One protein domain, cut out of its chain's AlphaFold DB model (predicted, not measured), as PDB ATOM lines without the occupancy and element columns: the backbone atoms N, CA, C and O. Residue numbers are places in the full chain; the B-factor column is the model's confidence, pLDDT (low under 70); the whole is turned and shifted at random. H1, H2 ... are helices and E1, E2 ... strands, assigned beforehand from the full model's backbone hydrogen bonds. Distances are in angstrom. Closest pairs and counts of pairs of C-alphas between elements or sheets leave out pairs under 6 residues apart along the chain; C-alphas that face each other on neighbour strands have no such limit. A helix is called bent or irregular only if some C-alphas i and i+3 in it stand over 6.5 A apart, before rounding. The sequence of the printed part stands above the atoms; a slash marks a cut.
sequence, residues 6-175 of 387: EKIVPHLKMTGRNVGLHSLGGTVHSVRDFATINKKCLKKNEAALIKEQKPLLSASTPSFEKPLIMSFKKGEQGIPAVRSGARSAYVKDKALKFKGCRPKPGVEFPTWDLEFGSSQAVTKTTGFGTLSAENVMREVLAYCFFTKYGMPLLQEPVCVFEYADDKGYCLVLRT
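AT A GLANCE: This is residues 6 to 175 of the 387 residues of an uncharacterized protein of Theionarchaea archaeon DG-70 (UniProt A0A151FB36). One sheet of eight strands is curled and folded back on itself like part of an open barrel, with E1 and E3 turned towards the rest, and H3 packs along the strands on one face, over E9 and E10. H1 stands up from the same face, H2 packs on H3, and the hairpin of E7 and E8 makes a long arm whose tip, residues 115 to 120, sticks out. The 170 printed residues hold, along the chain, E1 E2 H1 H2 E3 E4 E5 E6 E7 E8 H3 E9 E10, three named helices and ten named strands, in a mixed class of helices and strands. The large sheet runs E2 E9 E10 E6 E5 E4 E1 E3, all antiparallel, and E7 and E8 make a second antiparallel sheet. The whole is compact, with a radius of gyration of the C-alphas of 16.5 A and spans of 49 by 40 by 34 A.

IN THESE COORDINATES: Residues 6 to 17 hold no named element. E1, residues 18 to 23, begins at C-alpha 18 at (-60.065, -14.779, 5.786) and is 17.1 A long. E2 is residues 26 to 30, H1 residues 31 to 37 and H2 residues 44 to 52. After residues 53 to 67, again with no named element, come E3, residues 68 to 71, E4, residues 79 to 83, E5, residues 88 to 91, and E6, residues 96 to 99. E7, residues 108 to 114, is 18.9 A long, and E8, residues 121 to 127, is 19.0 A long. H3, residues 133 to 148, is the longest helix at 22.4 A and begins at C-alpha 133 at (-42.408, -36.187, 4.669). E9, residues 156 to 163, is 20.9 A long, and E10, residues 169 to 174, is 16.5 A long and ends at C-alpha 174 at (-51.864, -25.535, -7.969).

HOW THE PARTS SIT: The eight-stranded sheet is strongly twisted and curled, and its edge strands are E2 and E3. It is a folded sheet, bent back into two leaves that face each other: E2 E9 E10 E6 E5 face E1 E3 with 35 pairs of C-alphas within 11 A, and E4 is the hinge. E1 runs on into E2 across a break of 2 residues, at 97 degrees. E4, E5 and E6 form a meander, each strand the antiparallel neighbour of the one before. N 29 and O 160 of E2 and E9 are 2.8 A apart, within hydrogen-bond range, as are N 161 and O 170 of the hairpin E9 and E10 at 2.8 A, N 97 and O 173 of E6 and E10 at 2.8 A, and N 22 and O 69 of E1 and E3 at 2.9 A. E4 is staggered: it pairs with E1 over residues 79 to 82, with N 19 and O 81 at 2.9 A, and with E5 over residues 82 to 83, with N 90 and O 82 at 2.8 A. H3 is on the sheet at a height of 10.3 A, over E9 and E10, and runs along the strands, at 9 degrees to E10 on the local plane; its closest C-alphas to E10 are those of Val 136 and Leu 171, 6.4 A apart. H1 is on the same face, over E2, at a height of 7.6 A, and stands up from the sheet at 51 degrees. H1 and H3 only just touch, with 3 pairs of C-alphas within 8 A, the closest Ala 35 and Met 137 at 6.6 A, and H3 does so with residues 137 to 140 alone. H2 is not on the sheet; it touches H3, with residues 140 to 145 of H3 alone, at a steep tilt of 60 degrees, the closest C-alphas being those of Ile 50 and Cys 144, 6.0 A apart. E7 and E8 form a hairpin, with N 111 and O 124 at 2.8 A, and both are apart from E9 and E10. In H1, H2 and H3 every O i to N i+4 pair is within hydrogen-bond range.

THE WHOLE: The two C-alphas farthest apart are those of Gly 75 and Gly 117, at 52.2 A. The printed part has no cut, and the link from H2 to E3, with 15 residues, is long. The mean pLDDT of the printed part is 86.4; residues 6 to 15, 73 to 77, 105 to 106, 108 to 111 and 125 to 126 of the model are under 70.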
ATOM      1  N   GLU A   6     -72.006 -28.496  11.140       42.72
ATOM      2  CA  GLU A   6     -70.992 -27.705  11.801       42.72
ATOM      3  C   GLU A   6     -70.693 -28.098  13.270       42.72
ATOM      4  O   GLU A   6     -69.625 -27.773  13.793       42.72
ATOM      5  N   LYS A   7     -71.628 -28.769  13.954       36.19
ATOM      6  CA  LYS A   7     -71.457 -29.352  15.296       36.19
ATOM      7  C   LYS A   7     -70.848 -30.764  15.253       36.19
ATOM      8  O   LYS A   7     -70.239 -31.169  16.236       36.19
ATOM      9  N   ILE A   8     -70.975 -31.474  14.128       37.41
ATOM     10  CA  ILE A   8     -70.505 -32.860  13.913       37.41
ATOM     11  C   ILE A   8     -69.141 -32.882  13.202       37.41
ATOM     12  O   ILE A   8     -68.295 -33.727  13.473       37.41
ATOM     13  N   VAL A   9     -68.888 -31.898  12.337       42.41
ATOM     14  CA  VAL A   9     -67.644 -31.708  11.584       42.41
ATOM     15  C   VAL A   9     -67.132 -30.278  11.837       42.41
ATOM     16  O   VAL A   9     -67.290 -29.387  10.995       42.41
ATOM     17  N   PRO A  10     -66.513 -30.007  13.007       39.62
ATOM     18  CA  PRO A  10     -66.214 -28.647  13.475       39.62
ATOM     19  C   PRO A  10     -65.309 -27.819  12.553       39.62
ATOM     20  O   PRO A  10     -65.277 -26.591  12.647       39.62
ATOM     21  N   HIS A  11     -64.553 -28.460  11.655       46.84
ATOM     22  CA  HIS A  11     -63.700 -27.741  10.713       46.84
ATOM     23  C   HIS A  11     -64.493 -27.025   9.609       46.84
ATOM     24  O   HIS A  11     -63.999 -26.006   9.119       46.84
ATOM     25  N   LEU A  12     -65.720 -27.470   9.290       47.53
ATOM     26  CA  LEU A  12     -66.575 -26.830   8.285       47.53
ATOM     27  C   LEU A  12     -66.974 -25.398   8.693       47.53
ATOM     28  O   LEU A  12     -66.924 -24.524   7.833       47.53
ATOM     29  N   LYS A  13     -67.180 -25.112   9.998       54.03
ATOM     30  CA  LYS A  13     -67.455 -23.756  10.565       54.03
ATOM     31  C   LYS A  13     -66.402 -22.693  10.252       54.03
ATOM     32  O   LYS A  13     -66.573 -21.503  10.544       54.03
ATOM     33  N   MET A  14     -65.217 -23.135   9.849       59.06
ATOM     34  CA  MET A  14     -64.043 -22.275   9.760       59.06
ATOM     35  C   MET A  14     -63.467 -22.178   8.353       59.06
ATOM     36  O   MET A  14     -62.579 -21.352   8.135       59.06
ATOM     37  N   THR A  15     -63.952 -22.994   7.422       65.56
ATOM     38  CA  THR A  15     -63.662 -22.873   5.989       65.56
ATOM     39  C   THR A  15     -64.267 -21.570   5.472       65.56
ATOM     40  O   THR A  15     -65.288 -21.120   5.984       65.56
ATOM     41  N   GLY A  16     -63.610 -20.900   4.528       71.81
ATOM     42  CA  GLY A  16     -64.096 -19.611   4.021       71.81
ATOM     43  C   GLY A  16     -63.702 -18.391   4.865       71.81
ATOM     44  O   GLY A  16     -63.921 -17.260   4.443       71.81
ATOM     45  N   ARG A  17     -63.078 -18.572   6.041       82.38
ATOM     46  CA  ARG A  17     -62.578 -17.442   6.844       82.38
ATOM     47  C   ARG A  17     -61.324 -16.837   6.221       82.38
ATOM     48  O   ARG A  17     -60.398 -17.568   5.870       82.38
ATOM     49  N   ASN A  18     -61.264 -15.509   6.187       88.62
ATOM     50  CA  ASN A  18     -60.065 -14.779   5.786       88.62
ATOM     51  C   ASN A  18     -58.914 -15.058   6.758       88.62
ATOM     52  O   ASN A  18     -59.084 -14.993   7.980       88.62
ATOM     53  N   VAL A  19     -57.747 -15.362   6.200       90.00
ATOM     54  CA  VAL A  19     -56.489 -15.616   6.907       90.00
ATOM     55  C   VAL A  19     -55.338 -14.940   6.161       90.00
ATOM     56  O   VAL A  19     -55.465 -14.595   4.987       90.00
ATOM     57  N   GLY A  20     -54.213 -14.740   6.843       91.56
ATOM     58  CA  GLY A  20     -52.974 -14.264   6.229       91.56
ATOM     59  C   GLY A  20     -51.955 -15.392   6.101       91.56
ATOM     60  O   GLY A  20     -51.873 -16.256   6.977       91.56
ATOM     61  N   LEU A  21     -51.180 -15.389   5.017       93.06
ATOM     62  CA  LEU A  21     -49.970 -16.198   4.880       93.06
ATOM     63  C   LEU A  21     -48.732 -15.328   5.125       93.06
ATOM     64  O   LEU A  21     -48.546 -14.312   4.455       93.06
ATOM     65  N   HIS A  22     -47.883 -15.741   6.065       92.00
ATOM     66  CA  HIS A  22     -46.716 -14.980   6.525       92.00
ATOM     67  C   HIS A  22     -45.449 -15.814   6.413       92.00
ATOM     68  O   HIS A  22     -45.488 -17.025   6.622       92.00
ATOM     69  N   SER A  23     -44.323 -15.172   6.124       91.19
ATOM     70  CA  SER A  23     -43.038 -15.861   6.030       91.19
ATOM     71  C   SER A  23     -42.612 -16.457   7.373       91.19
ATOM     72  O   SER A  23     -42.683 -15.797   8.408       91.19
ATOM     73  N   LEU A  24     -42.116 -17.692   7.341       89.88
ATOM     74  CA  LEU A  24     -41.468 -18.378   8.457       89.88
ATOM     75  C   LEU A  24     -40.077 -18.865   8.020       89.88
ATOM     76  O   LEU A  24     -39.807 -19.012   6.829       89.88
ATOM     77  N   GLY A  25     -39.183 -19.104   8.982       90.50
ATOM     78  CA  GLY A  25     -37.898 -19.753   8.721       90.50
ATOM     79  C   GLY A  25     -38.049 -21.190   8.205       90.50
ATOM     80  O   GLY A  25     -38.987 -21.902   8.578       90.50
ATOM     81  N   GLY A  26     -37.105 -21.607   7.361       94.19
ATOM     82  CA  GLY A  26     -37.058 -22.928   6.739       94.19
ATOM     83  C   GLY A  26     -36.617 -22.857   5.275       94.19
ATOM     84  O   GLY A  26     -36.087 -21.834   4.838       94.19
ATOM     85  N   THR A  27     -36.877 -23.925   4.524       94.75
ATOM     86  CA  THR A  27     -36.395 -24.118   3.148       94.75
ATOM     87  C   THR A  27     -37.557 -24.369   2.190       94.75
ATOM     88  O   THR A  27     -38.543 -25.019   2.538       94.75
ATOM     89  N   VAL A  28     -37.448 -23.860   0.961       96.00
ATOM     90  CA  VAL A  28     -38.380 -24.164  -0.133       96.00
ATOM     91  C   VAL A  28     -37.710 -25.151  -1.083       96.00
ATOM     92  O   VAL A  28     -36.661 -24.858  -1.646       96.00
ATOM     93  N   HIS A  29     -38.331 -26.311  -1.274       96.12
ATOM     94  CA  HIS A  29     -37.851 -27.378  -2.149       96.12
ATOM     95  C   HIS A  29     -38.673 -27.447  -3.431       96.12
ATOM     96  O   HIS A  29     -39.901 -27.280  -3.409       96.12
ATOM     97  N   SER A  30     -38.017 -27.769  -4.547       96.38
ATOM     98  CA  SER A  30     -38.738 -28.257  -5.722       96.38
ATOM     99  C   SER A  30     -39.377 -29.611  -5.385       96.38
ATOM    100  O   SER A  30     -38.861 -30.374  -4.561       96.38
ATOM    101  N   VAL A  31     -40.509 -29.940  -6.013       97.00
ATOM    102  CA  VAL A  31     -41.171 -31.238  -5.775       97.00
ATOM    103  C   VAL A  31     -40.249 -32.387  -6.181       97.00
ATOM    104  O   VAL A  31     -40.179 -33.411  -5.502       97.00
ATOM    105  N   ARG A  32     -39.500 -32.205  -7.273       95.88
ATOM    106  CA  ARG A  32     -38.564 -33.197  -7.799       95.88
ATOM    107  C   ARG A  32     -37.412 -33.495  -6.839       95.88
ATOM    108  O   ARG A  32     -37.060 -34.668  -6.664       95.88
ATOM    109  N   ASP A  33     -36.822 -32.467  -6.237       95.69
ATOM    110  CA  ASP A  33     -35.709 -32.639  -5.298       95.69
ATOM    111  C   ASP A  33     -36.205 -33.266  -4.002       95.69
ATOM    112  O   ASP A  33     -35.645 -34.270  -3.554       95.69
ATOM    113  N   PHE A  34     -37.334 -32.773  -3.481       96.75
ATOM    114  CA  PHE A  34     -37.977 -33.347  -2.304       96.75
ATOM    115  C   PHE A  34     -38.261 -34.844  -2.485       96.75
ATOM    116  O   PHE A  34     -37.910 -35.654  -1.622       96.75
ATOM    117  N   ALA A  35     -38.832 -35.227  -3.632       96.81
ATOM    118  CA  ALA A  35     -39.131 -36.619  -3.951       96.81
ATOM    119  C   ALA A  35     -37.875 -37.491  -4.083       96.81
ATOM    120  O   ALA A  35     -37.876 -38.661  -3.701       96.81
ATOM    121  N   THR A  36     -36.780 -36.924  -4.593       94.94
ATOM    122  CA  THR A  36     -35.499 -37.630  -4.719       94.94
ATOM    123  C   THR A  36     -34.882 -37.910  -3.344       94.94
ATOM    124  O   THR A  36     -34.403 -39.023  -3.108       94.94
ATOM    125  N   ILE A  37     -34.940 -36.933  -2.434       95.81
ATOM    126  CA  ILE A  37     -34.414 -37.030  -1.063       95.81
ATOM    127  C   ILE A  37     -35.252 -38.005  -0.221       95.81
ATOM    128  O   ILE A  37     -34.706 -38.863   0.475       95.81
ATOM    129  N   ASN A  38     -36.583 -37.932  -0.330       96.62
ATOM    130  CA  ASN A  38     -37.519 -38.656   0.536       96.62
ATOM    131  C   ASN A  38     -38.075 -39.956  -0.069       96.62
ATOM    132  O   ASN A  38     -39.008 -40.544   0.474       96.62
ATOM    133  N   LYS A  39     -37.476 -40.482  -1.146       94.12
ATOM    134  CA  LYS A  39     -37.916 -41.732  -1.807       94.12
ATOM    135  C   LYS A  39     -38.052 -42.940  -0.867       94.12
ATOM    136  O   LYS A  39     -38.822 -43.848  -1.150       94.12
ATOM    137  N   LYS A  40     -37.302 -42.954   0.243       95.69
ATOM    138  CA  LYS A  40     -37.327 -44.015   1.265       95.69
ATOM    139  C   LYS A  40     -38.636 -44.078   2.062       95.69
ATOM    140  O   LYS A  40     -38.865 -45.067   2.742       95.69
ATOM    141  N   CYS A  41     -39.475 -43.042   1.989       95.31
ATOM    142  CA  CYS A  41     -40.802 -43.025   2.609       95.31
ATOM    143  C   CYS A  41     -41.825 -43.906   1.874       95.31
ATOM    144  O   CYS A  41     -42.934 -44.080   2.366       95.31
ATOM    145  N   LEU A  42     -41.486 -44.428   0.692       95.75
ATOM    146  CA  LEU A  42     -42.383 -45.212  -0.152       95.75
ATOM    147  C   LEU A  42     -41.874 -46.640  -0.341       95.75
ATOM    148  O   LEU A  42     -40.670 -46.905  -0.266       95.75
ATOM    149  N   LYS A  43     -42.792 -47.563  -0.648       95.00
ATOM    150  CA  LYS A  43     -42.429 -48.920  -1.074       95.00
ATOM    151  C   LYS A  43     -41.682 -48.874  -2.411       95.00
ATOM    152  O   LYS A  43     -41.746 -47.902  -3.162       95.00
ATOM    153  N   LYS A  44     -40.953 -49.946  -2.733       95.25
ATOM    154  CA  LYS A  44     -40.103 -50.010  -3.935       95.25
ATOM    155  C   LYS A  44     -40.885 -49.761  -5.235       95.25
ATOM    156  O   LYS A  44     -40.391 -49.034  -6.093       95.25
ATOM    157  N   ASN A  45     -42.074 -50.350  -5.374       94.69
ATOM    158  CA  ASN A  45     -42.959 -50.175  -6.531       94.69
ATOM    159  C   ASN A  45     -43.499 -48.731  -6.622       94.69
ATOM    160  O   ASN A  45     -43.418 -48.105  -7.676       94.69
ATOM    161  N   GLU A  46     -43.932 -48.155  -5.500       97.25
ATOM    162  CA  GLU A  46     -44.386 -46.759  -5.399       97.25
ATOM    163  C   GLU A  46     -43.274 -45.760  -5.773       97.25
ATOM    164  O   GLU A  46     -43.474 -44.838  -6.565       97.25
ATOM    165  N   ALA A  47     -42.060 -45.964  -5.254       96.56
ATOM    166  CA  ALA A  47     -40.905 -45.136  -5.587       96.56
ATOM    167  C   ALA A  47     -40.503 -45.263  -7.068       96.56
ATOM    168  O   ALA A  47     -40.049 -44.287  -7.674       96.56
ATOM    169  N   ALA A  48     -40.674 -46.448  -7.668       95.62
ATOM    170  CA  ALA A  48     -40.438 -46.658  -9.092       95.62
ATOM    171  C   ALA A  48     -41.430 -45.860  -9.954       95.62
ATOM    172  O   ALA A  48     -41.002 -45.236 -10.924       95.62
ATOM    173  N   LEU A  49     -42.705 -45.795  -9.555       96.50
ATOM    174  CA  LEU A  49     -43.723 -44.990 -10.231       96.50
ATOM    175  C   LEU A  49     -43.361 -43.497 -10.238       96.50
ATOM    176  O   LEU A  49     -43.395 -42.855 -11.286       96.50
ATOM    177  N   ILE A  50     -42.936 -42.944  -9.097       96.31
ATOM    178  CA  ILE A  50     -42.469 -41.548  -9.039       96.31
ATOM    179  C   ILE A  50     -41.232 -41.338  -9.917       96.31
ATOM    180  O   ILE A  50     -41.108 -40.309 -10.576       96.31
ATOM    181  N   LYS A  51     -40.303 -42.302  -9.946       95.06
ATOM    182  CA  LYS A  51     -39.101 -42.216 -10.784       95.06
ATOM    183  C   LYS A  51     -39.447 -42.185 -12.276       95.06
ATOM    184  O   LYS A  51     -38.849 -41.395 -13.001       95.06
ATOM    185  N   GLU A  52     -40.381 -43.022 -12.716       94.69
ATOM    186  CA  GLU A  52     -40.885 -43.071 -14.095       94.69
ATOM    187  C   GLU A  52     -41.527 -41.736 -14.498       94.69
ATOM    188  O   GLU A  52     -41.240 -41.196 -15.562       94.69
ATOM    189  N   GLN A  53     -42.319 -41.158 -13.594       94.31
ATOM    190  CA  GLN A  53     -43.063 -39.917 -13.808       94.31
ATOM    191  C   GLN A  53     -42.277 -38.652 -13.400       94.31
ATOM    192  O   GLN A  53     -42.798 -37.539 -13.447       94.31
ATOM    193  N   LYS A  54     -40.987 -38.784 -13.046       90.62
ATOM    194  CA  LYS A  54     -40.111 -37.677 -12.611       90.62
ATOM    195  C   LYS A  54     -40.095 -36.466 -13.560       90.62
ATOM    196  O   LYS A  54     -40.017 -35.347 -13.039       90.62
ATOM    197  N   PRO A  55     -40.155 -36.619 -14.901       91.38
ATOM    198  CA  PRO A  55     -40.210 -35.476 -15.813       91.38
ATOM    199  C   PRO A  55     -41.398 -34.537 -15.566       91.38
ATOM    200  O   PRO A  55     -41.263 -33.342 -15.812       91.38
ATOM    201  N   LEU A  56     -42.509 -35.052 -15.027       89.25
ATOM    202  CA  LEU A  56     -43.720 -34.284 -14.719       89.25
ATOM    203  C   LEU A  56     -43.604 -33.455 -13.437       89.25
ATOM    204  O   LEU A  56     -44.392 -32.541 -13.220       89.25
ATOM    205  N   LEU A  57     -42.651 -33.782 -12.561       91.69
ATOM    206  CA  LEU A  57     -42.472 -33.069 -11.303       91.69
ATOM    207  C   LEU A  57     -41.700 -31.774 -11.536       91.69
ATOM    208  O   LEU A  57     -40.618 -31.797 -12.140       91.69
ATOM    209  N   SER A  58     -42.222 -30.674 -10.985       86.12
ATOM    210  CA  SER A  58     -41.577 -29.361 -11.043       86.12
ATOM    211  C   SER A  58     -40.127 -29.436 -10.552       86.12
ATOM    212  O   SER A  58     -39.856 -29.862  -9.424       86.12
ATOM    213  N   ALA A  59     -39.203 -29.033 -11.428       85.50
ATOM    214  CA  ALA A  59     -37.770 -28.935 -11.147       85.50
ATOM    215  C   ALA A  59     -37.385 -27.586 -10.534       85.50
ATOM    216  O   ALA A  59     -36.350 -27.467  -9.892       85.50
ATOM    217  N   SER A  60     -38.201 -26.561 -10.778       82.75
ATOM    218  CA  SER A  60     -37.969 -25.202 -10.310       82.75
ATOM    219  C   SER A  60     -38.752 -24.950  -9.033       82.75
ATOM    220  O   SER A  60     -39.944 -25.262  -8.948       82.75
ATOM    221  N   THR A  61     -38.113 -24.316  -8.060       74.50
ATOM    222  CA  THR A  61     -38.846 -23.643  -6.994       74.50
ATOM    223  C   THR A  61     -39.550 -22.416  -7.590       74.50
ATOM    224  O   THR A  61     -38.941 -21.667  -8.356       74.50
ATOM    225  N   PRO A  62     -40.842 -22.192  -7.300       75.75
ATOM    226  CA  PRO A  62     -41.483 -20.917  -7.608       75.75
ATOM    227  C   PRO A  62     -40.777 -19.771  -6.877       75.75
ATOM    228  O   PRO A  62     -39.963 -20.005  -5.988       75.75
ATOM    229  N   SER A  63     -41.172 -18.529  -7.169       76.81
ATOM    230  CA  SER A  63     -40.622 -17.295  -6.583       76.81
ATOM    231  C   SER A  63     -40.837 -17.120  -5.063       76.81
ATOM    232  O   SER A  63     -40.829 -15.996  -4.564       76.81
ATOM    233  N   PHE A  64     -41.109 -18.189  -4.314       85.56
ATOM    234  CA  PHE A  64     -41.158 -18.155  -2.860       85.56
ATOM    235  C   PHE A  64     -39.734 -18.234  -2.314       85.56
ATOM    236  O   PHE A  64     -39.119 -19.295  -2.319       85.56
ATOM    237  N   GLU A  65     -39.225 -17.115  -1.805       83.00
ATOM    238  CA  GLU A  65     -37.909 -17.075  -1.156       83.00
ATOM    239  C   GLU A  65     -37.908 -17.768   0.215       83.00
ATOM    240  O   GLU A  65     -36.865 -18.219   0.684       83.00
ATOM    241  N   LYS A  66     -39.071 -17.840   0.882       90.81
ATOM    242  CA  LYS A  66     -39.232 -18.423   2.222       90.81
ATOM    243  C   LYS A  66     -40.546 -19.204   2.352       90.81
ATOM    244  O   LYS A  66     -41.534 -18.830   1.711       90.81
ATOM    245  N   PRO A  67     -40.591 -20.237   3.215       94.06
ATOM    246  CA  PRO A  67     -41.831 -20.889   3.628       94.06
ATOM    247  C   PRO A  67     -42.880 -19.908   4.145       94.06
ATOM    248  O   PRO A  67     -42.549 -18.939   4.826       94.06
ATOM    249  N   LEU A  68     -44.156 -20.200   3.893       93.75
ATOM    250  CA  LEU A  68     -45.286 -19.413   4.396       93.75
ATOM    251  C   LEU A  68     -46.124 -20.209   5.399       93.75
ATOM    252  O   LEU A  68     -46.335 -21.405   5.207       93.75
ATOM    253  N   ILE A  69     -46.655 -19.547   6.427       92.94
ATOM    254  CA  ILE A  69     -47.573 -20.109   7.426       92.94
ATOM    255  C   ILE A  69     -48.884 -19.332   7.499       92.94
ATOM    256  O   ILE A  69     -48.915 -18.117   7.332       92.94
ATOM    257  N   MET A  70     -49.969 -20.034   7.809       91.50
ATOM    258  CA  MET A  70     -51.287 -19.454   8.043       91.50
ATOM    259  C   MET A  70     -51.373 -18.833   9.441       91.50
ATOM    260  O   MET A  70     -51.161 -19.513  10.447       91.50
ATOM    261  N   SER A  71     -51.791 -17.569   9.501       85.44
ATOM    262  CA  SER A  71     -52.082 -16.821  10.727       85.44
ATOM    263  C   SER A  71     -53.509 -16.270  10.719       85.44
ATOM    264  O   SER A  71     -54.078 -15.944   9.677       85.44
ATOM    265  N   PHE A  72     -54.078 -16.148  11.919       75.50
ATOM    266  CA  PHE A  72     -55.365 -15.486  12.166       75.50
ATOM    267  C   PHE A  72     -55.194 -14.066  12.728       75.50
ATOM    268  O   PHE A  72     -56.192 -13.396  13.001       75.50
ATOM    269  N   LYS A  73     -53.953 -13.613  12.958       68.56
ATOM    270  CA  LYS A  73     -53.692 -12.282  13.512       68.56
ATOM    271  C   LYS A  73     -54.081 -11.214  12.489       68.56
ATOM    272  O   LYS A  73     -53.573 -11.195  11.374       68.56
ATOM    273  N   LYS A  74     -54.996 -10.321  12.875       56.25
ATOM    274  CA  LYS A  74     -55.361  -9.148  12.072       56.25
ATOM    275  C   LYS A  74     -54.234  -8.110  12.150       56.25
ATOM    276  O   LYS A  74     -53.801  -7.791  13.251       56.25
ATOM    277  N   GLY A  75     -53.813  -7.564  11.006       54.00
ATOM    278  CA  GLY A  75     -52.936  -6.383  10.934       54.00
ATOM    279  C   GLY A  75     -51.471  -6.627  10.547       54.00
ATOM    280  O   GLY A  75     -50.754  -5.660  10.322       54.00
ATOM    281  N   GLU A  76     -51.018  -7.874  10.418       59.16
ATOM    282  CA  GLU A  76     -49.688  -8.172   9.863       59.16
ATOM    283  C   GLU A  76     -49.743  -8.153   8.320       59.16
ATOM    284  O   GLU A  76     -50.681  -8.690   7.728       59.16
ATOM    285  N   GLN A  77     -48.744  -7.552   7.654       65.44
ATOM    286  CA  GLN A  77     -48.590  -7.630   6.192       65.44
ATOM    287  C   GLN A  77     -48.346  -9.096   5.792       65.44
ATOM    288  O   GLN A  77     -47.252  -9.629   5.965       65.44
ATOM    289  N   GLY A  78     -49.386  -9.770   5.307       83.19
ATOM    290  CA  GLY A  78     -49.337 -11.147   4.820       83.19
ATOM    291  C   GLY A  78     -50.064 -11.275   3.488       83.19
ATOM    292  O   GLY A  78     -50.850 -10.404   3.114       83.19
ATOM    293  N   ILE A  79     -49.814 -12.365   2.765       90.94
ATOM    294  CA  ILE A  79     -50.539 -12.660   1.527       90.94
ATOM    295  C   ILE A  79     -51.982 -13.029   1.909       90.94
ATOM    296  O   ILE A  79     -52.162 -13.978   2.681       90.94
ATOM    297  N   PRO A  80     -53.002 -12.315   1.396       92.06
ATOM    298  CA  PRO A  80     -54.392 -12.645   1.672       92.06
ATOM    299  C   PRO A  80     -54.728 -14.054   1.185       92.06
ATOM    300  O   PRO A  80     -54.414 -14.433   0.055       92.06
ATOM    301  N   ALA A  81     -55.376 -14.831   2.044       92.75
ATOM    302  CA  ALA A  81     -55.818 -16.178   1.738       92.75
ATOM    303  C   ALA A  81     -57.149 -16.480   2.434       92.75
ATOM    304  O   ALA A  81     -57.603 -15.773   3.335       92.75
ATOM    305  N   VAL A  82     -57.768 -17.579   2.024       91.31
ATOM    306  CA  VAL A  82     -58.978 -18.112   2.638       91.31
ATOM    307  C   VAL A  82     -58.647 -19.455   3.262       91.31
ATOM    308  O   VAL A  82     -57.941 -20.273   2.678       91.31
ATOM    309  N   ARG A  83     -59.144 -19.715   4.467       86.38
ATOM    310  CA  ARG A  83     -58.968 -21.018   5.101       86.38
ATOM    311  C   ARG A  83     -59.700 -22.100   4.302       86.38
ATOM    312  O   ARG A  83     -60.909 -22.006   4.104       86.38
ATOM    313  N   SER A  84     -58.968 -23.149   3.932       81.75
ATOM    314  CA  SER A  84     -59.416 -24.228   3.039       81.75
ATOM    315  C   SER A  84     -59.321 -25.620   3.688       81.75
ATOM    316  O   SER A  84     -58.879 -26.611   3.110       81.75
ATOM    317  N   GLY A  85     -59.617 -25.670   4.987       77.62
ATOM    318  CA  GLY A  85     -59.478 -26.854   5.834       77.62
ATOM    319  C   GLY A  85     -58.859 -26.521   7.189       77.62
ATOM    320  O   GLY A  85     -58.552 -25.371   7.500       77.62
ATOM    321  N   ALA A  86     -58.680 -27.521   8.052       76.56
ATOM    322  CA  ALA A  86     -58.226 -27.293   9.429       76.56
ATOM    323  C   ALA A  86     -56.762 -26.814   9.547       76.56
ATOM    324  O   ALA A  86     -56.419 -26.062  10.473       76.56
ATOM    325  N   ARG A  87     -55.934 -27.229   8.580       85.12
ATOM    326  CA  ARG A  87     -54.494 -26.957   8.469       85.12
ATOM    327  C   ARG A  87     -54.078 -26.398   7.100       85.12
ATOM    328  O   ARG A  87     -52.910 -26.498   6.741       85.12
ATOM    329  N   SER A  88     -55.024 -25.856   6.330       91.00
ATOM    330  CA  SER A  88     -54.789 -25.470   4.935       91.00
ATOM    331  C   SER A  88     -55.349 -24.089   4.612       91.00
ATOM    332  O   SER A  88     -56.373 -23.683   5.170       91.00
ATOM    333  N   ALA A  89     -54.708 -23.400   3.674       94.06
ATOM    334  CA  ALA A  89     -55.133 -22.103   3.153       94.06
ATOM    335  C   ALA A  89     -55.137 -22.107   1.618       94.06
ATOM    336  O   ALA A  89     -54.361 -22.830   1.000       94.06
ATOM    337  N   TYR A  90     -55.995 -21.296   1.011       94.81
ATOM    338  CA  TYR A  90     -56.141 -21.149  -0.433       94.81
ATOM    339  C   TYR A  90     -56.005 -19.678  -0.837       94.81
ATOM    340  O   TYR A  90     -56.695 -18.809  -0.302       94.81
ATOM    341  N   VAL A  91     -55.107 -19.396  -1.778       94.44
ATOM    342  CA  VAL A  91     -54.883 -18.073  -2.369       94.44
ATOM    343  C   VAL A  91     -55.556 -18.058  -3.735       94.44
ATOM    344  O   VAL A  91     -54.980 -18.520  -4.723       94.44
ATOM    345  N   LYS A  92     -56.786 -17.540  -3.774       91.44
ATOM    346  CA  LYS A  92     -57.667 -17.590  -4.950       91.44
ATOM    347  C   LYS A  92     -57.034 -16.957  -6.190       91.44
ATOM    348  O   LYS A  92     -56.973 -17.607  -7.225       91.44
ATOM    349  N   ASP A  93     -56.468 -15.761  -6.057       91.38
ATOM    350  CA  ASP A  93     -55.899 -15.008  -7.189       91.38
ATOM    351  C   ASP A  93     -54.673 -15.683  -7.817       91.38
ATOM    352  O   ASP A  93     -54.311 -15.395  -8.954       91.38
ATOM    353  N   LYS A  94     -54.022 -16.590  -7.078       92.69
ATOM    354  CA  LYS A  94     -52.878 -17.372  -7.566       92.69
ATOM    355  C   LYS A  94     -53.245 -18.814  -7.912       92.69
ATOM    356  O   LYS A  94     -52.375 -19.541  -8.378       92.69
ATOM    357  N   ALA A  95     -54.484 -19.238  -7.655       95.12
ATOM    358  CA  ALA A  95     -54.911 -20.631  -7.761       95.12
ATOM    359  C   ALA A  95     -53.977 -21.597  -6.995       95.12
ATOM    360  O   ALA A  95     -53.598 -22.652  -7.505       95.12
ATOM    361  N   LEU A  96     -53.563 -21.223  -5.774       95.56
ATOM    362  CA  LEU A  96     -52.636 -22.011  -4.950       95.56
ATOM    363  C   LEU A  96     -53.256 -22.427  -3.616       95.56
ATOM    364  O   LEU A  96     -53.714 -21.587  -2.842       95.56
ATOM    365  N   LYS A  97     -53.185 -23.721  -3.310       95.50
ATOM    366  CA  LYS A  97     -53.512 -24.317  -2.015       95.50
ATOM    367  C   LYS A  97     -52.232 -24.635  -1.249       95.50
ATOM    368  O   LYS A  97     -51.323 -25.264  -1.773       95.50
ATOM    369  N   PHE A  98     -52.200 -24.263   0.020       96.12
ATOM    370  CA  PHE A  98     -51.132 -24.549   0.968       96.12
ATOM    371  C   PHE A  98     -51.656 -25.599   1.951       96.12
ATOM    372  O   PHE A  98     -52.423 -25.271   2.856       96.12
ATOM    373  N   LYS A  99     -51.309 -26.876   1.748       94.81
ATOM    374  CA  LYS A  99     -51.749 -27.997   2.594       94.81
ATOM    375  C   LYS A  99     -50.723 -28.244   3.700       94.81
ATOM    376  O   LYS A  99     -49.564 -28.518   3.409       94.81
ATOM    377  N   GLY A 100     -51.147 -28.157   4.964       92.88
ATOM    378  CA  GLY A 100     -50.257 -28.313   6.121       92.88
ATOM    379  C   GLY A 100     -49.492 -27.040   6.486       92.88
ATOM    380  O   GLY A 100     -48.348 -27.111   6.911       92.88
ATOM    381  N   CYS A 101     -50.099 -25.867   6.311       93.88
ATOM    382  CA  CYS A 101     -49.451 -24.579   6.552       93.88
ATOM    383  C   CYS A 101     -49.725 -24.000   7.946       93.88
ATOM    384  O   CYS A 101     -49.737 -22.782   8.120       93.88
ATOM    385  N   ARG A 102     -50.018 -24.838   8.948       89.38
ATOM    386  CA  ARG A 102     -50.387 -24.384  10.297       89.38
ATOM    387  C   ARG A 102     -49.585 -25.117  11.373       89.38
ATOM    388  O   ARG A 102     -50.176 -25.927  12.083       89.38
ATOM    389  N   PRO A 103     -48.286 -24.825  11.548       82.88
ATOM    390  CA  PRO A 103     -47.490 -25.426  12.614       82.88
ATOM    391  C   PRO A 103     -48.175 -25.262  13.971       82.88
ATOM    392  O   PRO A 103     -48.388 -24.144  14.442       82.88
ATOM    393  N   LYS A 104     -48.580 -26.381  14.577       76.44
ATOM    394  CA  LYS A 104     -49.218 -26.407  15.893       76.44
ATOM    395  C   LYS A 104     -48.624 -27.561  16.710       76.44
ATOM    396  O   LYS A 104     -49.171 -28.660  16.672       76.44
ATOM    397  N   PRO A 105     -47.500 -27.331  17.411       68.94
ATOM    398  CA  PRO A 105     -46.814 -28.386  18.149       68.94
ATOM    399  C   PRO A 105     -47.703 -28.978  19.253       68.94
ATOM    400  O   PRO A 105     -48.539 -28.278  19.830       68.94
ATOM    401  N   GLY A 106     -47.510 -30.270  19.531       68.19
ATOM    402  CA  GLY A 106     -48.143 -30.978  20.650       68.19
ATOM    403  C   GLY A 106     -49.625 -31.315  20.471       68.19
ATOM    404  O   GLY A 106     -50.294 -31.620  21.454       68.19
ATOM    405  N   VAL A 107     -50.163 -31.234  19.250       70.94
ATOM    406  CA  VAL A 107     -51.544 -31.642  18.960       70.94
ATOM    407  C   VAL A 107     -51.531 -32.827  18.010       70.94
ATOM    408  O   VAL A 107     -51.042 -32.713  16.888       70.94
ATOM    409  N   GLU A 108     -52.128 -33.931  18.444       69.69
ATOM    410  CA  GLU A 108     -52.272 -35.157  17.664       69.69
ATOM    411  C   GLU A 108     -53.744 -35.548  17.534       69.69
ATOM    412  O   GLU A 108     -54.570 -35.183  18.373       69.69
ATOM    413  N   PHE A 109     -54.073 -36.290  16.477       63.03
ATOM    414  CA  PHE A 109     -55.404 -36.863  16.281       63.03
ATOM    415  C   PHE A 109     -55.310 -38.347  15.931       63.03
ATOM    416  O   PHE A 109     -54.354 -38.745  15.256       63.03
ATOM    417  N   PRO A 110     -56.289 -39.159  16.366       66.75
ATOM    418  CA  PRO A 110     -56.368 -40.548  15.955       66.75
ATOM    419  C   PRO A 110     -56.697 -40.636  14.461       66.75
ATOM    420  O   PRO A 110     -57.557 -39.917  13.954       66.75
ATOM    421  N   THR A 111     -56.020 -41.542  13.772       68.69
ATOM    422  CA  THR A 111     -56.245 -41.907  12.373       68.69
ATOM    423  C   THR A 111     -56.311 -43.421  12.275       68.69
ATOM    424  O   THR A 111     -55.485 -44.108  12.877       68.69
ATOM    425  N   TRP A 112     -57.259 -43.951  11.513       74.44
ATOM    426  CA  TRP A 112     -57.302 -45.379  11.208       74.44
ATOM    427  C   TRP A 112     -56.436 -45.684   9.993       74.44
ATOM    428  O   TRP A 112     -56.530 -45.012   8.972       74.44
ATOM    429  N   ASP A 113     -55.605 -46.712  10.104       82.75
ATOM    430  CA  ASP A 113     -54.817 -47.230   8.994       82.75
ATOM    431  C   ASP A 113     -55.163 -48.698   8.773       82.75
ATOM    432  O   ASP A 113     -55.163 -49.506   9.703       82.75
ATOM    433  N   LEU A 114     -55.450 -49.035   7.521       87.00
ATOM    434  CA  LEU A 114     -55.598 -50.406   7.065       87.00
ATOM    435  C   LEU A 114     -54.383 -50.727   6.200       87.00
ATOM    436  O   LEU A 114     -54.064 -50.005   5.250       87.00
ATOM    437  N   GLU A 115     -53.679 -51.799   6.547       90.69
ATOM    438  CA  GLU A 115     -52.600 -52.342   5.728       90.69
ATOM    439  C   GLU A 115     -53.146 -53.367   4.727       90.69
ATOM    440  O   GLU A 115     -54.097 -54.098   5.008       90.69
ATOM    441  N   PHE A 116     -52.581 -53.387   3.517       91.88
ATOM    442  CA  PHE A 116     -53.024 -54.316   2.484       91.88
ATOM    443  C   PHE A 116     -52.566 -55.718   2.873       91.88
ATOM    444  O   PHE A 116     -51.400 -55.905   3.207       91.88
ATOM    445  N   GLY A 117     -53.480 -56.687   2.844       92.00
ATOM    446  CA  GLY A 117     -53.244 -58.008   3.435       92.00
ATOM    447  C   GLY A 117     -53.689 -58.131   4.897       92.00
ATOM    448  O   GLY A 117     -53.671 -59.230   5.440       92.00
ATOM    449  N   SER A 118     -54.137 -57.043   5.535       90.25
ATOM    450  CA  SER A 118     -54.769 -57.094   6.858       90.25
ATOM    451  C   SER A 118     -56.294 -57.190   6.748       90.25
ATOM    452  O   SER A 118     -56.900 -56.701   5.790       90.25
ATOM    453  N   SER A 119     -56.920 -57.809   7.749       85.38
ATOM    454  CA  SER A 119     -58.367 -57.760   8.009       85.38
ATOM    455  C   SER A 119     -58.731 -56.851   9.189       85.38
ATOM    456  O   SER A 119     -59.908 -56.708   9.510       85.38
ATOM    457  N   GLN A 120     -57.730 -56.255   9.842       84.81
ATOM    458  CA  GLN A 120     -57.882 -55.366  10.991       84.81
ATOM    459  C   GLN A 120     -57.272 -53.996  10.690       84.81
ATOM    460  O   GLN A 120     -56.154 -53.896  10.171       84.81
ATOM    461  N   ALA A 121     -58.013 -52.942  11.027       82.19
ATOM    462  CA  ALA A 121     -57.495 -51.582  11.041       82.19
ATOM    463  C   ALA A 121     -56.802 -51.302  12.379       82.19
ATOM    464  O   ALA A 121     -57.240 -51.763  13.431       82.19
ATOM    465  N   VAL A 122     -55.730 -50.516  12.340       82.81
ATOM    466  CA  VAL A 122     -55.021 -50.049  13.533       82.81
ATOM    467  C   VAL A 122     -55.258 -48.559  13.725       82.81
ATOM    468  O   VAL A 122     -55.232 -47.780  12.771       82.81
ATOM    469  N   THR A 123     -55.468 -48.143  14.972       77.12
ATOM    470  CA  THR A 123     -55.517 -46.717  15.310       77.12
ATOM    471  C   THR A 123     -54.095 -46.210  15.526       77.12
ATOM    472  O   THR A 123     -53.376 -46.706  16.389       77.12
ATOM    473  N   LYS A 124     -53.692 -45.216  14.737       75.12
ATOM    474  CA  LYS A 124     -52.428 -44.477  14.860       75.12
ATOM    475  C   LYS A 124     -52.715 -43.047  15.307       75.12
ATOM    476  O   LYS A 124     -53.837 -42.576  15.144       75.12
ATOM    477  N   THR A 125     -51.719 -42.342  15.830       69.94
ATOM    478  CA  THR A 125     -51.803 -40.889  16.020       69.94
ATOM    479  C   THR A 125     -51.006 -40.172  14.939       69.94
ATOM    480  O   THR A 125     -49.959 -40.645  14.494       69.94
ATOM    481  N   THR A 126     -51.523 -39.037  14.471       69.12
ATOM    482  CA  THR A 126     -50.815 -38.174  13.524       69.12
ATOM    483  C   THR A 126     -50.729 -36.751  14.053       69.12
ATOM    484  O   THR A 126     -51.685 -36.229  14.636       69.12
ATOM    485  N   GLY A 127     -49.579 -36.115  13.828       70.75
ATOM    486  CA  GLY A 127     -49.361 -34.717  14.174       70.75
ATOM    487  C   GLY A 127     -50.285 -33.794  13.382       70.75
ATOM    488  O   GLY A 127     -50.508 -33.961  12.180       70.75
ATOM    489  N   PHE A 128     -50.837 -32.792  14.055       76.25
ATOM    490  CA  PHE A 128     -51.716 -31.815  13.433       76.25
ATOM    491  C   PHE A 128     -50.955 -30.600  12.905       76.25
ATOM    492  O   PHE A 128     -49.967 -30.143  13.471       76.25
ATOM    493  N   GLY A 129     -51.512 -29.986  11.861       83.81
ATOM    494  CA  GLY A 129     -51.119 -28.643  11.445       83.81
ATOM    495  C   GLY A 129     -50.107 -28.587  10.303       83.81
ATOM    496  O   GLY A 129     -50.246 -27.728   9.431       83.81
ATOM    497  N   THR A 130     -49.179 -29.537  10.239       91.25
ATOM    498  CA  THR A 130     -48.263 -29.736   9.104       91.25
ATOM    499  C   THR A 130     -48.370 -31.161   8.564       91.25
ATOM    500  O   THR A 130     -49.155 -31.966   9.071       91.25
ATOM    501  N   LEU A 131     -47.697 -31.434   7.450       92.19
ATOM    502  CA  LEU A 131     -47.558 -32.761   6.854       92.19
ATOM    503  C   LEU A 131     -46.241 -33.393   7.308       92.19
ATOM    504  O   LEU A 131     -45.253 -32.684   7.511       92.19
ATOM    505  N   SER A 132     -46.205 -34.722   7.410       92.56
ATOM    506  CA  SER A 132     -44.940 -35.461   7.452       92.56
ATOM    507  C   SER A 132     -44.328 -35.558   6.048       92.56
ATOM    508  O   SER A 132     -45.017 -35.353   5.044       92.56
ATOM    509  N   ALA A 133     -43.042 -35.919   5.960       95.19
ATOM    510  CA  ALA A 133     -42.408 -36.187   4.669       95.19
ATOM    511  C   ALA A 133     -43.126 -37.316   3.916       95.19
ATOM    512  O   ALA A 133     -43.314 -37.226   2.705       95.19
ATOM    513  N   GLU A 134     -43.601 -38.338   4.638       94.50
ATOM    514  CA  GLU A 134     -44.408 -39.406   4.054       94.50
ATOM    515  C   GLU A 134     -45.708 -38.858   3.461       94.50
ATOM    516  O   GLU A 134     -45.974 -39.116   2.295       94.50
ATOM    517  N   ASN A 135     -46.479 -38.038   4.185       93.38
ATOM    518  CA  ASN A 135     -47.735 -37.499   3.649       93.38
ATOM    519  C   ASN A 135     -47.518 -36.655   2.383       93.38
ATOM    520  O   ASN A 135     -48.326 -36.720   1.460       93.38
ATOM    521  N   VAL A 136     -46.424 -35.886   2.316       96.69
ATOM    522  CA  VAL A 136     -46.047 -35.164   1.090       96.69
ATOM    523  C   VAL A 136     -45.742 -36.148  -0.042       96.69
ATOM    524  O   VAL A 136     -46.234 -35.972  -1.155       96.69
ATOM    525  N   MET A 137     -44.980 -37.212   0.228       97.69
ATOM    526  CA  MET A 137     -44.676 -38.242  -0.772       97.69
ATOM    527  C   MET A 137     -45.922 -38.992  -1.259       97.69
ATOM    528  O   MET A 137     -45.971 -39.359  -2.430       97.69
ATOM    529  N   ARG A 138     -46.933 -39.193  -0.405       96.19
ATOM    530  CA  ARG A 138     -48.212 -39.844  -0.744       96.19
ATOM    531  C   ARG A 138     -49.046 -38.990  -1.712       96.19
ATOM    532  O   ARG A 138     -49.557 -39.509  -2.701       96.19
ATOM    533  N   GLU A 139     -49.070 -37.673  -1.514       96.44
ATOM    534  CA  GLU A 139     -49.681 -36.714  -2.453       96.44
ATOM    535  C   GLU A 139     -48.962 -36.684  -3.811       96.44
ATOM    536  O   GLU A 139     -49.595 -36.725  -4.866       96.44
ATOM    537  N   VAL A 140     -47.624 -36.668  -3.802       97.50
ATOM    538  CA  VAL A 140     -46.826 -36.728  -5.040       97.50
ATOM    539  C   VAL A 140     -47.032 -38.064  -5.763       97.50
ATOM    540  O   VAL A 140     -47.142 -38.091  -6.988       97.50
ATOM    541  N   LEU A 141     -47.122 -39.171  -5.020       98.00
ATOM    542  CA  LEU A 141     -47.422 -40.495  -5.561       98.00
ATOM    543  C   LEU A 141     -48.785 -40.516  -6.256       98.00
ATOM    544  O   LEU A 141     -48.874 -41.022  -7.374       98.00
ATOM    545  N   ALA A 142     -49.818 -39.939  -5.635       97.25
ATOM    546  CA  ALA A 142     -51.137 -39.819  -6.245       97.25
ATOM    547  C   ALA A 142     -51.087 -38.994  -7.535       97.25
ATOM    548  O   ALA A 142     -51.568 -39.455  -8.566       97.25
ATOM    549  N   TYR A 143     -50.417 -37.837  -7.541       97.38
ATOM    550  CA  TYR A 143     -50.252 -37.044  -8.764       97.38
ATOM    551  C   TYR A 143     -49.635 -37.852  -9.920       97.38
ATOM    552  O   TYR A 143     -50.179 -37.890 -11.029       97.38
ATOM    553  N   CYS A 144     -48.539 -38.567  -9.649       97.56
ATOM    554  CA  CYS A 144     -47.885 -39.433 -10.629       97.56
ATOM    555  C   CYS A 144     -48.790 -40.589 -11.089       97.56
ATOM    556  O   CYS A 144     -48.827 -40.902 -12.277       97.56
ATOM    557  N   PHE A 145     -49.522 -41.218 -10.166       98.06
ATOM    558  CA  PHE A 145     -50.437 -42.321 -10.458       98.06
ATOM    559  C   PHE A 145     -51.577 -41.887 -11.382       98.06
ATOM    560  O   PHE A 145     -51.789 -42.495 -12.429       98.06
ATOM    561  N   PHE A 146     -52.282 -40.812 -11.027       97.31
ATOM    562  CA  PHE A 146     -53.412 -40.317 -11.813       97.31
ATOM    563  C   PHE A 146     -52.962 -39.890 -13.208       97.31
ATOM    564  O   PHE A 146     -53.609 -40.249 -14.191       97.31
ATOM    565  N   THR A 147     -51.812 -39.217 -13.307       95.62
ATOM    566  CA  THR A 147     -51.273 -38.798 -14.604       95.62
ATOM    567  C   THR A 147     -50.884 -39.993 -15.475       95.62
ATOM    568  O   THR A 147     -51.262 -40.034 -16.644       95.62
ATOM    569  N   LYS A 148     -50.199 -41.002 -14.911       96.19
ATOM    570  CA  LYS A 148     -49.799 -42.217 -15.644       96.19
ATOM    571  C   LYS A 148     -50.989 -42.929 -16.288       96.19
ATOM    572  O   LYS A 148     -50.876 -43.415 -17.409       96.19
ATOM    573  N   TYR A 149     -52.112 -42.998 -15.580       96.81
ATOM    574  CA  TYR A 149     -53.301 -43.720 -16.031       96.81
ATOM    575  C   TYR A 149     -54.369 -42.815 -16.661       96.81
ATOM    576  O   TYR A 149     -55.501 -43.254 -16.859       96.81
ATOM    577  N   GLY A 150     -54.035 -41.557 -16.974       95.44
ATOM    578  CA  GLY A 150     -54.949 -40.624 -17.638       95.44
ATOM    579  C   GLY A 150     -56.229 -40.335 -16.845       95.44
ATOM    580  O   GLY A 150     -57.275 -40.073 -17.438       95.44
ATOM    581  N   MET A 151     -56.171 -40.417 -15.513       95.94
ATOM    582  CA  MET A 151     -57.304 -40.126 -14.637       95.94
ATOM    583  C   MET A 151     -57.367 -38.623 -14.328       95.94
ATOM    584  O   MET A 151     -56.325 -38.000 -14.113       95.94
ATOM    585  N   PRO A 152     -58.569 -38.021 -14.276       93.81
ATOM    586  CA  PRO A 152     -58.713 -36.599 -14.000       93.81
ATOM    587  C   PRO A 152     -58.200 -36.260 -12.598       93.81
ATOM    588  O   PRO A 152     -58.610 -36.862 -11.604       93.81
ATOM    589  N   LEU A 153     -57.340 -35.246 -12.519       93.56
ATOM    590  CA  LEU A 153     -56.806 -34.712 -11.273       93.56
ATOM    591  C   LEU A 153     -56.747 -33.186 -11.356       93.56
ATOM    592  O   LEU A 153     -56.242 -32.632 -12.328       93.56
ATOM    593  N   LEU A 154     -57.275 -32.510 -10.335       94.31
ATOM    594  CA  LEU A 154     -57.371 -31.046 -10.312       94.31
ATOM    595  C   LEU A 154     -56.146 -30.367  -9.677       94.31
ATOM    596  O   LEU A 154     -55.929 -29.172  -9.862       94.31
ATOM    597  N   GLN A 155     -55.388 -31.120  -8.877       93.81
ATOM    598  CA  GLN A 155     -54.318 -30.606  -8.027       93.81
ATOM    599  C   GLN A 155     -52.949 -31.031  -8.557       93.81
ATOM    600  O   GLN A 155     -52.675 -32.219  -8.704       93.81
ATOM    601  N   GLU A 156     -52.076 -30.054  -8.780       95.25
ATOM    602  CA  GLU A 156     -50.698 -30.266  -9.229       95.25
ATOM    603  C   GLU A 156     -49.710 -29.834  -8.128       95.25
ATOM    604  O   GLU A 156     -49.756 -28.682  -7.688       95.25
ATOM    605  N   PRO A 157     -48.796 -30.707  -7.669       96.12
ATOM    606  CA  PRO A 157     -47.700 -30.331  -6.777       96.12
ATOM    607  C   PRO A 157     -46.770 -29.276  -7.386       96.12
ATOM    608  O   PRO A 157     -46.175 -29.484  -8.439       96.12
ATOM    609  N   VAL A 158     -46.575 -28.165  -6.674       95.69
ATOM    610  CA  VAL A 158     -45.761 -27.029  -7.139       95.69
ATOM    611  C   VAL A 158     -44.417 -26.954  -6.416       95.69
ATOM    612  O   VAL A 158     -43.366 -26.877  -7.054       95.69
ATOM    613  N   CYS A 159     -44.441 -26.956  -5.084       97.00
ATOM    614  CA  CYS A 159     -43.250 -26.940  -4.235       97.00
ATOM    615  C   CYS A 159     -43.571 -27.447  -2.829       97.00
ATOM    616  O   CYS A 159     -44.736 -27.526  -2.431       97.00
ATOM    617  N   VAL A 160     -42.525 -27.753  -2.065       97.50
ATOM    618  CA  VAL A 160     -42.639 -28.189  -0.670       97.50
ATOM    619  C   VAL A 160     -41.932 -27.183   0.222       97.50
ATOM    620  O   VAL A 160     -40.774 -26.845  -0.001       97.50
ATOM    621  N   PHE A 161     -42.627 -26.698   1.239       96.94
ATOM    622  CA  PHE A 161     -42.037 -25.905   2.305       96.94
ATOM    623  C   PHE A 161     -41.635 -26.831   3.442       96.94
ATOM    624  O   PHE A 161     -42.479 -27.541   3.983       96.94
ATOM    625  N   GLU A 162     -40.366 -26.806   3.813       95.50
ATOM    626  CA  GLU A 162     -39.846 -27.416   5.030       95.50
ATOM    627  C   GLU A 162     -39.702 -26.318   6.082       95.50
ATOM    628  O   GLU A 162     -38.964 -25.353   5.879       95.50
ATOM    629  N   TYR A 163     -40.438 -26.423   7.185       93.56
ATOM    630  CA  TYR A 163     -40.356 -25.447   8.266       93.56
ATOM    631  C   TYR A 163     -39.179 -25.761   9.196       93.56
ATOM    632  O   TYR A 163     -38.936 -26.921   9.517       93.56
ATOM    633  N   ALA A 164     -38.485 -24.725   9.673       88.94
ATOM    634  CA  ALA A 164     -37.384 -24.880  10.627       88.94
ATOM    635  C   ALA A 164     -37.826 -25.528  11.958       88.94
ATOM    636  O   ALA A 164     -38.997 -25.437  12.347       88.94
ATOM    637  N   ASP A 165     -36.860 -26.098  12.685       82.62
ATOM    638  CA  ASP A 165     -37.032 -26.776  13.981       82.62
ATOM    639  C   ASP A 165     -37.959 -28.004  13.914       82.62
ATOM    640  O   ASP A 165     -38.821 -28.182  14.776       82.62
ATOM    641  N   ASP A 166     -37.841 -28.804  12.848       76.12
ATOM    642  CA  ASP A 166     -38.620 -30.033  12.628       76.12
ATOM    643  C   ASP A 166     -40.143 -29.838  12.727       76.12
ATOM    644  O   ASP A 166     -40.907 -30.745  13.062       76.12
ATOM    645  N   LYS A 167     -40.628 -28.643  12.369       82.38
ATOM    646  CA  LYS A 167     -42.062 -28.305  12.391       82.38
ATOM    647  C   LYS A 167     -42.859 -28.978  11.268       82.38
ATOM    648  O   LYS A 167     -44.058 -28.724  11.140       82.38
ATOM    649  N   GLY A 168     -42.232 -29.846  10.475       92.12
ATOM    650  CA  GLY A 168     -42.840 -30.591   9.378       92.12
ATOM    651  C   GLY A 168     -42.929 -29.784   8.086       92.12
ATOM    652  O   GLY A 168     -42.180 -28.829   7.869       92.12
ATOM    653  N   TYR A 169     -43.860 -30.181   7.221       95.38
ATOM    654  CA  TYR A 169     -43.910 -29.714   5.839       95.38
ATOM    655  C   TYR A 169     -45.254 -29.088   5.467       95.38
ATOM    656  O   TYR A 169     -46.307 -29.471   5.982       95.38
ATOM    657  N   CYS A 170     -45.226 -28.171   4.504       96.38
ATOM    658  CA  CYS A 170     -46.400 -27.748   3.753       96.38
ATOM    659  C   CYS A 170     -46.213 -28.078   2.272       96.38
ATOM    660  O   CYS A 170     -45.203 -27.725   1.668       96.38
ATOM    661  N   LEU A 171     -47.207 -28.736   1.679       97.19
ATOM    662  CA  LEU A 171     -47.260 -28.961   0.240       97.19
ATOM    663  C   LEU A 171     -48.063 -27.841  -0.419       97.19
ATOM    664  O   LEU A 171     -49.225 -27.610  -0.067       97.19
ATOM    665  N   VAL A 172     -47.446 -27.161  -1.382       96.81
ATOM    666  CA  VAL A 172     -48.114 -26.160  -2.214       96.81
ATOM    667  C   VAL A 172     -48.621 -26.841  -3.479       96.81
ATOM    668  O   VAL A 172     -47.849 -27.442  -4.224       96.81
ATOM    669  N   LEU A 173     -49.925 -26.735  -3.711       96.00
ATOM    670  CA  LEU A 173     -50.646 -27.336  -4.826       96.00
ATOM    671  C   LEU A 173     -51.235 -26.229  -5.698       96.00
ATOM    672  O   LEU A 173     -51.846 -25.293  -5.181       96.00
ATOM    673  N   ARG A 174     -51.105 -26.343  -7.016       95.75
ATOM    674  CA  ARG A 174     -51.864 -25.535  -7.969       95.75
ATOM    675  C   ARG A 174     -53.229 -26.169  -8.154       95.75
ATOM    676  O   ARG A 174     -53.321 -27.369  -8.383       95.75
ATOM    677  N   THR A 175     -54.277 -25.365  -8.017       95.12
ATOM    678  CA  THR A 175     -55.657 -25.794  -8.232       95.12
ATOM    679  C   THR A 175     -56.563 -24.589  -8.519       95.12
ATOM    680  O   THR A 175     -56.554 -23.617  -7.752       95.12
TER     681      THR A 175